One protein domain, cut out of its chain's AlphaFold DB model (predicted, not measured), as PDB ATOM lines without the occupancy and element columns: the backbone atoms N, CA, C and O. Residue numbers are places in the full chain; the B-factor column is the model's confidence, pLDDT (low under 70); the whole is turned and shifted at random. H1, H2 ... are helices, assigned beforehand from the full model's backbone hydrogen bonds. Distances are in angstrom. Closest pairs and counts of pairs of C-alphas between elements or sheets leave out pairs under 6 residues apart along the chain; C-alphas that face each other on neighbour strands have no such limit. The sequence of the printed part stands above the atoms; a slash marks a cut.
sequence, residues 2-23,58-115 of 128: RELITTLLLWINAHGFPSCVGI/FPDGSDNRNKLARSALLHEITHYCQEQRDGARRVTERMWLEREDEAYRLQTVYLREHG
ATOM      1  N   ARG A   2     413.075 451.768 638.927       87.88
ATOM      2  CA  ARG A   2     412.198 452.920 639.224       87.88
ATOM      3  C   ARG A   2     410.728 452.719 638.829       87.88
ATOM      4  O   ARG A   2     409.838 453.034 639.610       87.88
ATOM      5  N   GLU A   3     410.486 452.193 637.631       89.06
ATOM      6  CA  GLU A   3     409.136 451.896 637.134       89.06
ATOM      7  C   GLU A   3     408.403 450.898 638.032       89.06
ATOM      8  O   GLU A   3     407.298 451.181 638.474       89.06
ATOM      9  N   LEU A   4     409.057 449.793 638.396       90.44
ATOM     10  CA  LEU A   4     408.489 448.814 639.317       90.44
ATOM     11  C   LEU A   4     408.170 449.419 640.690       90.44
ATOM     12  O   LEU A   4     407.095 449.188 641.224       90.44
ATOM     13  N   ILE A   5     409.080 450.202 641.269       92.06
ATOM     14  CA  ILE A   5     408.810 450.857 642.557       92.06
ATOM     15  C   ILE A   5     407.599 451.787 642.428       92.06
ATOM     16  O   ILE A   5     406.756 451.830 643.318       92.06
ATOM     17  N   THR A   6     407.474 452.486 641.299       92.56
ATOM     18  CA  THR A   6     406.332 453.364 641.025       92.56
ATOM     19  C   THR A   6     405.026 452.574 640.941       92.56
ATOM     20  O   THR A   6     404.038 452.981 641.546       92.56
ATOM     21  N   THR A   7     404.997 451.436 640.241       93.62
ATOM     22  CA  THR A   7     403.781 450.611 640.151       93.62
ATOM     23  C   THR A   7     403.398 450.010 641.503       93.62
ATOM     24  O   THR A   7     402.219 450.012 641.854       93.62
ATOM     25  N   LEU A   8     404.377 449.572 642.300       95.00
ATOM     26  CA  LEU A   8     404.139 449.077 643.658       95.00
ATOM     27  C   LEU A   8     403.641 450.184 644.597       95.00
ATOM     28  O   LEU A   8     402.693 449.953 645.340       95.00
ATOM     29  N   LEU A   9     404.206 451.393 644.528       94.88
ATOM     30  CA  LEU A   9     403.724 452.555 645.285       94.88
ATOM     31  C   LEU A   9     402.284 452.920 644.917       94.88
ATOM     32  O   LEU A   9     401.466 453.145 645.803       94.88
ATOM     33  N   LEU A  10     401.946 452.938 643.624       94.19
ATOM     34  CA  LEU A  10     400.570 453.185 643.180       94.19
ATOM     35  C   LEU A  10     399.604 452.139 643.745       94.19
ATOM     36  O   LEU A  10     398.524 452.493 644.219       94.19
ATOM     37  N   TRP A  11     400.009 450.867 643.744       96.06
ATOM     38  CA  TRP A  11     399.217 449.799 644.345       96.06
ATOM     39  C   TRP A  11     399.073 449.992 645.863       96.06
ATOM     40  O   TRP A  11     397.957 449.940 646.375       96.06
ATOM     41  N   ILE A  12     400.155 450.295 646.587       96.50
ATOM     42  CA  ILE A  12     400.144 450.546 648.041       96.50
ATOM     43  C   ILE A  12     399.232 451.732 648.397       96.50
ATOM     44  O   ILE A  12     398.441 451.655 649.343       96.50
ATOM     45  N   ASN A  13     399.275 452.808 647.609       95.00
ATOM     46  CA  ASN A  13     398.433 453.983 647.820       95.00
ATOM     47  C   ASN A  13     396.944 453.653 647.673       95.00
ATOM     48  O   ASN A  13     396.126 454.181 648.425       95.00
ATOM     49  N   ALA A  14     396.596 452.737 646.766       95.31
ATOM     50  CA  ALA A  14     395.230 452.249 646.604       95.31
ATOM     51  C   ALA A  14     394.762 451.317 647.745       95.31
ATOM     52  O   ALA A  14     393.557 451.139 647.909       95.31
ATOM     53  N   HIS A  15     395.678 450.755 648.547       94.31
ATOM     54  CA  HIS A  15     395.378 449.696 649.528       94.31
ATOM     55  C   HIS A  15     395.664 450.049 650.998       94.31
ATOM     56  O   HIS A  15     395.452 449.213 651.880       94.31
ATOM     57  N   GLY A  16     396.101 451.273 651.308       85.56
ATOM     58  CA  GLY A  16     396.257 451.691 652.709       85.56
ATOM     59  C   GLY A  16     397.068 452.956 652.965       85.56
ATOM     60  O   GLY A  16     396.991 453.496 654.065       85.56
ATOM     61  N   PHE A  17     397.807 453.461 651.973       90.56
ATOM     62  CA  PHE A  17     398.707 454.608 652.157       90.56
ATOM     63  C   PHE A  17     398.471 455.721 651.120       90.56
ATOM     64  O   PHE A  17     399.386 456.066 650.381       90.56
ATOM     65  N   PRO A  18     397.277 456.343 651.050       84.88
ATOM     66  CA  PRO A  18     396.911 457.269 649.966       84.88
ATOM     67  C   PRO A  18     397.814 458.511 649.830       84.88
ATOM     68  O   PRO A  18     397.763 459.191 648.808       84.88
ATOM     69  N   SER A  19     398.646 458.795 650.836       86.31
ATOM     70  CA  SER A  19     399.546 459.954 650.883       86.31
ATOM     71  C   SER A  19     401.034 459.591 650.826       86.31
ATOM     72  O   SER A  19     401.864 460.466 651.056       86.31
ATOM     73  N   CYS A  20     401.399 458.331 650.558       93.12
ATOM     74  CA  CYS A  20     402.807 457.968 650.405       93.12
ATOM     75  C   CYS A  20     403.337 458.504 649.070       93.12
ATOM     76  O   CYS A  20     402.825 458.174 647.996       93.12
ATOM     77  N   VAL A  21     404.342 459.375 649.146       89.44
ATOM     78  CA  VAL A  21     404.926 460.066 647.987       89.44
ATOM     79  C   VAL A  21     406.433 459.834 647.906       89.44
ATOM     80  O   VAL A  21     407.057 459.302 648.825       89.44
ATOM     81  N   GLY A  22     407.040 460.229 646.787       90.00
ATOM     82  CA  GLY A  22     408.463 460.005 646.530       90.00
ATOM     83  C   GLY A  22     408.777 458.559 646.141       90.00
ATOM     84  O   GLY A  22     407.883 457.734 645.991       90.00
ATOM     85  N   ILE A  23     410.057 458.275 645.916       89.75
ATOM     86  CA  ILE A  23     410.556 456.952 645.535       89.75
ATOM     87  C   ILE A  23     411.710 456.646 646.492       89.75
ATOM     88  O   ILE A  23     412.645 457.449 646.521       89.75
ATOM     89  N   PHE A  58     410.438 442.012 636.820       76.94
ATOM     90  CA  PHE A  58     409.650 442.726 635.809       76.94
ATOM     91  C   PHE A  58     408.279 443.149 636.355       76.94
ATOM     92  O   PHE A  58     407.642 442.353 637.057       76.94
ATOM     93  N   PRO A  59     407.769 444.345 635.992       76.31
ATOM     94  CA  PRO A  59     406.454 444.824 636.422       76.31
ATOM     95  C   PRO A  59     405.302 443.859 636.139       76.31
ATOM     96  O   PRO A  59     404.415 443.773 636.977       76.31
ATOM     97  N   ASP A  60     405.376 443.072 635.058       74.69
ATOM     98  CA  ASP A  60     404.299 442.176 634.600       74.69
ATOM     99  C   ASP A  60     404.688 440.685 634.571       74.69
ATOM    100  O   ASP A  60     403.971 439.853 634.016       74.69
ATOM    101  N   GLY A  61     405.821 440.299 635.168       76.94
ATOM    102  CA  GLY A  61     406.249 438.894 635.155       76.94
ATOM    103  C   GLY A  61     405.263 437.995 635.914       76.94
ATOM    104  O   GLY A  61     404.876 438.292 637.049       76.94
ATOM    105  N   SER A  62     404.843 436.895 635.293       78.62
ATOM    106  CA  SER A  62     403.795 436.002 635.806       78.62
ATOM    107  C   SER A  62     404.324 434.799 636.590       78.62
ATOM    108  O   SER A  62     403.535 434.077 637.206       78.62
ATOM    109  N   ASP A  63     405.640 434.579 636.600       87.06
ATOM    110  CA  ASP A  63     406.249 433.481 637.337       87.06
ATOM    111  C   ASP A  63     406.230 433.734 638.854       87.06
ATOM    112  O   ASP A  63     406.187 434.869 639.343       87.06
ATOM    113  N   ASN A  64     406.242 432.646 639.626       86.00
ATOM    114  CA  ASN A  64     406.113 432.730 641.078       86.00
ATOM    115  C   ASN A  64     407.310 433.430 641.742       86.00
ATOM    116  O   ASN A  64     407.134 434.099 642.758       86.00
ATOM    117  N   ARG A  65     408.516 433.317 641.169       85.12
ATOM    118  CA  ARG A  65     409.716 433.955 641.719       85.12
ATOM    119  C   ARG A  65     409.614 435.473 641.590       85.12
ATOM    120  O   ARG A  65     409.830 436.163 642.581       85.12
ATOM    121  N   ASN A  66     409.171 435.983 640.440       87.56
ATOM    122  CA  ASN A  66     408.917 437.410 640.247       87.56
ATOM    123  C   ASN A  66     407.790 437.936 641.153       87.56
ATOM    124  O   ASN A  66     407.898 439.024 641.713       87.56
ATOM    125  N   LYS A  67     406.706 437.172 641.353       89.69
ATOM    126  CA  LYS A  67     405.640 437.549 642.308       89.69
ATOM    127  C   LYS A  67     406.169 437.697 643.734       89.69
ATOM    128  O   LYS A  67     405.866 438.695 644.379       89.69
ATOM    129  N   LEU A  68     406.963 436.736 644.203       89.19
ATOM    130  CA  LEU A  68     407.558 436.766 645.541       89.19
ATOM    131  C   LEU A  68     408.593 437.886 645.690       89.19
ATOM    132  O   LEU A  68     408.612 438.566 646.708       89.19
ATOM    133  N   ALA A  69     409.423 438.121 644.674       89.44
ATOM    134  CA  ALA A  69     410.405 439.199 644.716       89.44
ATOM    135  C   ALA A  69     409.727 440.584 644.725       89.44
ATOM    136  O   ALA A  69     410.065 441.434 645.545       89.44
ATOM    137  N   ARG A  70     408.696 440.799 643.894       92.00
ATOM    138  CA  ARG A  70     407.882 442.029 643.943       92.00
ATOM    139  C   ARG A  70     407.161 442.197 645.276       92.00
ATOM    140  O   ARG A  70     407.084 443.316 645.766       92.00
ATOM    141  N   SER A  71     406.651 441.115 645.869       93.12
ATOM    142  CA  SER A  71     405.975 441.199 647.165       93.12
ATOM    143  C   SER A  71     406.950 441.522 648.300       93.12
ATOM    144  O   SER A  71     406.598 442.295 649.183       93.12
ATOM    145  N   ALA A  72     408.177 440.995 648.265       92.12
ATOM    146  CA  ALA A  72     409.234 441.379 649.196       92.12
ATOM    147  C   ALA A  72     409.603 442.862 649.039       92.12
ATOM    148  O   ALA A  72     409.679 443.585 650.020       92.12
ATOM    149  N   LEU A  73     409.735 443.361 647.807       94.00
ATOM    150  CA  LEU A  73     409.977 444.790 647.589       94.00
ATOM    151  C   LEU A  73     408.803 445.659 648.074       94.00
ATOM    152  O   LEU A  73     409.015 446.713 648.663       94.00
ATOM    153  N   LEU A  74     407.563 445.213 647.862       95.62
ATOM    154  CA  LEU A  74     406.358 445.880 648.362       95.62
ATOM    155  C   LEU A  74     406.312 445.942 649.894       95.62
ATOM    156  O   LEU A  74     405.854 446.944 650.444       95.62
ATOM    157  N   HIS A  75     406.803 444.904 650.571       96.06
ATOM    158  CA  HIS A  75     406.965 444.895 652.022       96.06
ATOM    159  C   HIS A  75     407.877 446.049 652.466       96.06
ATOM    160  O   HIS A  75     407.453 446.914 653.229       96.06
ATOM    161  N   GLU A  76     409.064 446.168 651.870       95.81
ATOM    162  CA  GLU A  76     410.009 447.239 652.221       95.81
ATOM    163  C   GLU A  76     409.507 448.643 651.854       95.81
ATOM    164  O   GLU A  76     409.716 449.610 652.591       95.81
ATOM    165  N   ILE A  77     408.787 448.784 650.735       96.62
ATOM    166  CA  ILE A  77     408.143 450.055 650.371       96.62
ATOM    167  C   ILE A  77     407.045 450.417 651.384       96.62
ATOM    168  O   ILE A  77     406.827 451.598 651.662       96.62
ATOM    169  N   THR A  78     406.376 449.431 651.984       97.00
ATOM    170  CA  THR A  78     405.400 449.696 653.046       97.00
ATOM    171  C   THR A  78     406.076 450.350 654.249       97.00
ATOM    172  O   THR A  78     405.557 451.346 654.751       97.00
ATOM    173  N   HIS A  79     407.267 449.897 654.653       95.56
ATOM    174  CA  HIS A  79     408.031 450.554 655.721       95.56
ATOM    175  C   HIS A  79     408.428 451.991 655.381       95.56
ATOM    176  O   HIS A  79     408.306 452.878 656.229       95.56
ATOM    177  N   TYR A  80     408.806 452.254 654.129       95.44
ATOM    178  CA  TYR A  80     409.020 453.619 653.643       95.44
ATOM    179  C   TYR A  80     407.760 454.493 653.796       95.44
ATOM    180  O   TYR A  80     407.833 455.627 654.276       95.44
ATOM    181  N   CYS A  81     406.581 453.968 653.453       96.06
ATOM    182  CA  CYS A  81     405.318 454.686 653.618       96.06
ATOM    183  C   CYS A  81     404.911 454.869 655.092       96.06
ATOM    184  O   CYS A  81     404.342 455.902 655.455       96.06
ATOM    185  N   GLN A  82     405.228 453.905 655.958       94.94
ATOM    186  CA  GLN A  82     405.018 454.003 657.406       94.94
ATOM    187  C   GLN A  82     405.911 455.072 658.041       94.94
ATOM    188  O   GLN A  82     405.436 455.832 658.885       94.94
ATOM    189  N   GLU A  83     407.177 455.186 657.623       93.31
ATOM    190  CA  GLU A  83     408.063 456.260 658.089       93.31
ATOM    191  C   GLU A  83     407.502 457.641 657.722       93.31
ATOM    192  O   GLU A  83     407.473 458.529 658.573       93.31
ATOM    193  N   GLN A  84     406.976 457.819 656.506       92.56
ATOM    194  CA  GLN A  84     406.325 459.076 656.116       92.56
ATOM    195  C   GLN A  84     405.074 459.382 656.945       92.56
ATOM    196  O   GLN A  84     404.875 460.524 657.359       92.56
ATOM    197  N   ARG A  85     404.226 458.374 657.186       92.44
ATOM    198  CA  ARG A  85     402.988 458.523 657.967       92.44
ATOM    199  C   ARG A  85     403.272 458.910 659.418       92.44
ATOM    200  O   ARG A  85     402.606 459.787 659.966       92.44
ATOM    201  N   ASP A  86     404.239 458.249 660.040       90.38
ATOM    202  CA  ASP A  86     404.473 458.340 661.483       90.38
ATOM    203  C   ASP A  86     405.580 459.357 661.845       90.38
ATOM    204  O   ASP A  86     405.728 459.750 663.010       90.38
ATOM    205  N   GLY A  87     406.358 459.780 660.846       85.75
ATOM    206  CA  GLY A  87     407.580 460.564 660.976       85.75
ATOM    207  C   GLY A  87     408.795 459.728 661.400       85.75
ATOM    208  O   GLY A  87     408.675 458.600 661.883       85.75
ATOM    209  N   ALA A  88     409.983 460.330 661.287       77.06
ATOM    210  CA  ALA A  88     411.270 459.753 661.695       77.06
ATOM    211  C   ALA A  88     411.434 459.712 663.232       77.06
ATOM    212  O   ALA A  88     412.314 460.344 663.819       77.06
ATOM    213  N   ARG A  89     410.523 459.015 663.917       77.81
ATOM    214  CA  ARG A  89     410.530 458.829 665.371       77.81
ATOM    215  C   ARG A  89     411.240 457.530 665.730       77.81
ATOM    216  O   ARG A  89     411.193 456.558 664.982       77.81
ATOM    217  N   ARG A  90     411.839 457.491 666.925       81.06
ATOM    218  CA  ARG A  90     412.381 456.249 667.484       81.06
ATOM    219  C   ARG A  90     411.259 455.213 667.580       81.06
ATOM    220  O   ARG A  90     410.285 455.421 668.301       81.06
ATOM    221  N   VAL A  91     411.422 454.110 666.860       84.00
ATOM    222  CA  VAL A  91     410.457 453.014 666.834       84.00
ATOM    223  C   VAL A  91     410.606 452.211 668.127       84.00
ATOM    224  O   VAL A  91     411.699 451.766 668.473       84.00
ATOM    225  N   THR A  92     409.517 452.095 668.886       89.38
ATOM    226  CA  THR A  92     409.449 451.160 670.021       89.38
ATOM    227  C   THR A  92     409.210 449.747 669.501       89.38
ATOM    228  O   THR A  92     408.647 449.594 668.424       89.38
ATOM    229  N   GLU A  93     409.558 448.719 670.273       89.25
ATOM    230  CA  GLU A  93     409.304 447.319 669.894       89.25
ATOM    231  C   GLU A  93     407.841 447.087 669.487       89.25
ATOM    232  O   GLU A  93     407.568 446.543 668.425       89.25
ATOM    233  N   ARG A  94     406.880 447.601 670.267       90.88
ATOM    234  CA  ARG A  94     405.452 447.490 669.931       90.88
ATOM    235  C   ARG A  94     405.114 448.142 668.587       90.88
ATOM    236  O   ARG A  94     404.392 447.550 667.798       90.88
ATOM    237  N   MET A  95     405.630 449.345 668.328       90.19
ATOM    238  CA  MET A  95     405.394 450.031 667.051       90.19
ATOM    239  C   MET A  95     406.039 449.290 665.883       90.19
ATOM    240  O   MET A  95     405.485 449.279 664.792       90.19
ATOM    241  N   TRP A  96     407.211 448.695 666.101       89.62
ATOM    242  CA  TRP A  96     407.860 447.870 665.093       89.62
ATOM    243  C   TRP A  96     406.985 446.655 664.756       89.62
ATOM    244  O   TRP A  96     406.655 446.463 663.594       89.62
ATOM    245  N   LEU A  97     406.482 445.936 665.764       91.00
ATOM    246  CA  LEU A  97     405.574 444.799 665.569       91.00
ATOM    247  C   LEU A  97     404.288 445.174 664.816       91.00
ATOM    248  O   LEU A  97     403.861 444.452 663.921       91.00
ATOM    249  N   GLU A  98     403.673 446.306 665.164       92.38
ATOM    250  CA  GLU A  98     402.481 446.818 664.469       92.38
ATOM    251  C   GLU A  98     402.780 447.147 662.996       92.38
ATOM    252  O   GLU A  98     401.945 446.915 662.118       92.38
ATOM    253  N   ARG A  99     403.982 447.660 662.711       93.25
ATOM    254  CA  ARG A  99     404.433 447.971 661.353       93.25
ATOM    255  C   ARG A  99     404.706 446.720 660.523       93.25
ATOM    256  O   ARG A  99     404.280 446.681 659.369       93.25
ATOM    257  N   GLU A 100     405.365 445.719 661.102       93.31
ATOM    258  CA  GLU A 100     405.586 444.413 660.469       93.31
ATOM    259  C   GLU A 100     404.252 443.745 660.121       93.31
ATOM    260  O   GLU A 100     404.039 443.341 658.978       93.31
ATOM    261  N   ASP A 101     403.310 443.684 661.069       93.94
ATOM    262  CA  ASP A 101     401.993 443.075 660.842       93.94
ATOM    263  C   ASP A 101     401.238 443.756 659.687       93.94
ATOM    264  O   ASP A 101     400.711 443.093 658.786       93.94
ATOM    265  N   GLU A 102     401.251 445.091 659.640       94.50
ATOM    266  CA  GLU A 102     400.661 445.854 658.542       94.50
ATOM    267  C   GLU A 102     401.338 445.560 657.189       94.50
ATOM    268  O   GLU A 102     400.636 445.373 656.186       94.50
ATOM    269  N   ALA A 103     402.671 445.475 657.156       95.12
ATOM    270  CA  ALA A 103     403.436 445.161 655.951       95.12
ATOM    271  C   ALA A 103     403.145 443.738 655.445       95.12
ATOM    272  O   ALA A 103     402.825 443.556 654.266       95.12
ATOM    273  N   TYR A 104     403.130 442.734 656.327       94.44
ATOM    274  CA  TYR A 104     402.764 441.357 655.972       94.44
ATOM    275  C   TYR A 104     401.315 441.224 655.503       94.44
ATOM    276  O   TYR A 104     401.028 440.460 654.570       94.44
ATOM    277  N   ARG A 105     400.391 441.983 656.104       93.69
ATOM    278  CA  ARG A 105     398.992 442.022 655.669       93.69
ATOM    279  C   ARG A 105     398.885 442.529 654.232       93.69
ATOM    280  O   ARG A 105     398.234 441.875 653.416       93.69
ATOM    281  N   LEU A 106     399.538 443.645 653.898       95.19
ATOM    282  CA  LEU A 106     399.545 444.175 652.529       95.19
ATOM    283  C   LEU A 106     400.255 443.240 651.548       95.19
ATOM    284  O   LEU A 106     399.730 442.979 650.466       95.19
ATOM    285  N   GLN A 107     401.390 442.669 651.943       95.06
ATOM    286  CA  GLN A 107     402.126 441.697 651.139       95.06
ATOM    287  C   GLN A 107     401.277 440.468 650.791       95.06
ATOM    288  O   GLN A 107     401.294 439.994 649.652       95.06
ATOM    289  N   THR A 108     400.493 439.970 651.749       93.50
ATOM    290  CA  THR A 108     399.585 438.835 651.542       93.50
ATOM    291  C   THR A 108     398.427 439.187 650.608       93.50
ATOM    292  O   THR A 108     398.073 438.378 649.747       93.50
ATOM    293  N   VAL A 109     397.849 440.388 650.734       94.25
ATOM    294  CA  VAL A 109     396.806 440.871 649.810       94.25
ATOM    295  C   VAL A 109     397.363 440.971 648.389       94.25
ATOM    296  O   VAL A 109     396.785 440.391 647.471       94.25
ATOM    297  N   TYR A 110     398.536 441.589 648.224       94.81
ATOM    298  CA  TYR A 110     399.211 441.705 646.933       94.81
ATOM    299  C   TYR A 110     399.435 440.336 646.277       94.81
ATOM    300  O   TYR A 110     399.086 440.132 645.113       94.81
ATOM    301  N   LEU A 111     399.981 439.371 647.024       93.69
ATOM    302  CA  LEU A 111     400.234 438.022 646.514       93.69
ATOM    303  C   LEU A 111     398.950 437.326 646.050       93.69
ATOM    304  O   LEU A 111     398.954 436.730 644.969       93.69
ATOM    305  N   ARG A 112     397.853 437.437 646.812       92.44
ATOM    306  CA  ARG A 112     396.549 436.873 646.424       92.44
ATOM    307  C   ARG A 112     396.026 437.463 645.122       92.44
ATOM    308  O   ARG A 112     395.627 436.706 644.241       92.44
ATOM    309  N   GLU A 113     396.043 438.785 644.988       93.75
ATOM    310  CA  GLU A 113     395.555 439.473 643.785       93.75
ATOM    311  C   GLU A 113     396.362 439.107 642.538       93.75
ATOM    312  O   GLU A 113     395.817 439.006 641.443       93.75
ATOM    313  N   HIS A 114     397.651 438.815 642.712       91.69
ATOM    314  CA  HIS A 114     398.539 438.399 641.630       91.69
ATOM    315  C   HIS A 114     398.570 436.871 641.440       91.69
ATOM    316  O   HIS A 114     399.454 436.332 640.765       91.69
ATOM    317  N   GLY A 115     397.603 436.143 642.008       89.75
ATOM    318  CA  GLY A 115     397.420 434.708 641.794       89.75
ATOM    319  C   GLY A 115     398.511 433.839 642.420       89.75
ATOM    320  O   GLY A 115     398.863 432.804 641.855       89.75
TER     321      GLY A 115
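AT A GLANCE: This is residues 2 to 23 and 58 to 115 of the 128 residues of an uncharacterized protein of Proteobacteria bacterium (UniProt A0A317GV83). A short helix, H1, packs steeply across the middle stretch of a longer one, H2, which with H3 makes a long helical hairpin whose two arms cross at an angle. The hairpin makes the length of the domain, and the last residue of H1, His 15, comes near H3. The printed part has 80 residues with three named helices, in the order H1, H2, H3, and no named strand; its class is all helix. The whole is compact, with a radius of gyration of the C-alphas of 12.7 A, yet elongated in outline, its C-alphas spanning 38 by 23 by 17 A.

HOW THE PARTS SIT: Start at the first printed residue, where H1 runs over residues 2 to 15, and look from it to H2, residues 64 to 86. These two helices touch, and their closest C-alphas, those of Leu 8 and Leu 74, are 6.1 A apart. H2 touches H1 with residues 70 to 78 alone. Their lines stand at a steep tilt of 67 degrees, and they run the same way. Go on to H3, residues 93 to 113, which touches H2; the closest C-alphas, those of His 75 and Ala 103, are 5.3 A apart. H2 and H3 form a hairpin, running opposite ways at a steep tilt of 41 degrees. H1 and H3 are close but not clearly touching: their closest C-alphas, those of His 15 and Leu 106, are 7.5 A apart, and their lines are about perpendicular, at 80 degrees. In H1, H2 and H3 every O i to N i+4 pair is within hydrogen-bond range.

IN THESE COORDINATES: Find C-alpha 2 at (412.198, 452.920, 639.224); from there H1 runs 20.0 A to C-alpha 15. Then find C-alpha 64 at (406.113, 432.730, 641.078), where H2 begins; its 23 residues run 32.8 A to C-alpha 86. H3 begins at Glu 93 and runs 30.5 A to C-alpha 113 at (395.555, 439.473, 643.785).

THE WHOLE: The two C-alphas farthest apart are those of Ser 62 and Arg 90, at 38.6 A. Residues 24 to 57 are not printed, and across this cut C-alphas 23 and 58 are 17.3 A apart; the link from H1 to H2 runs across it. The link from H2 to H3 has 6 residues and is short. The mean pLDDT of the printed part is 90.6, and no printed residue is under 70.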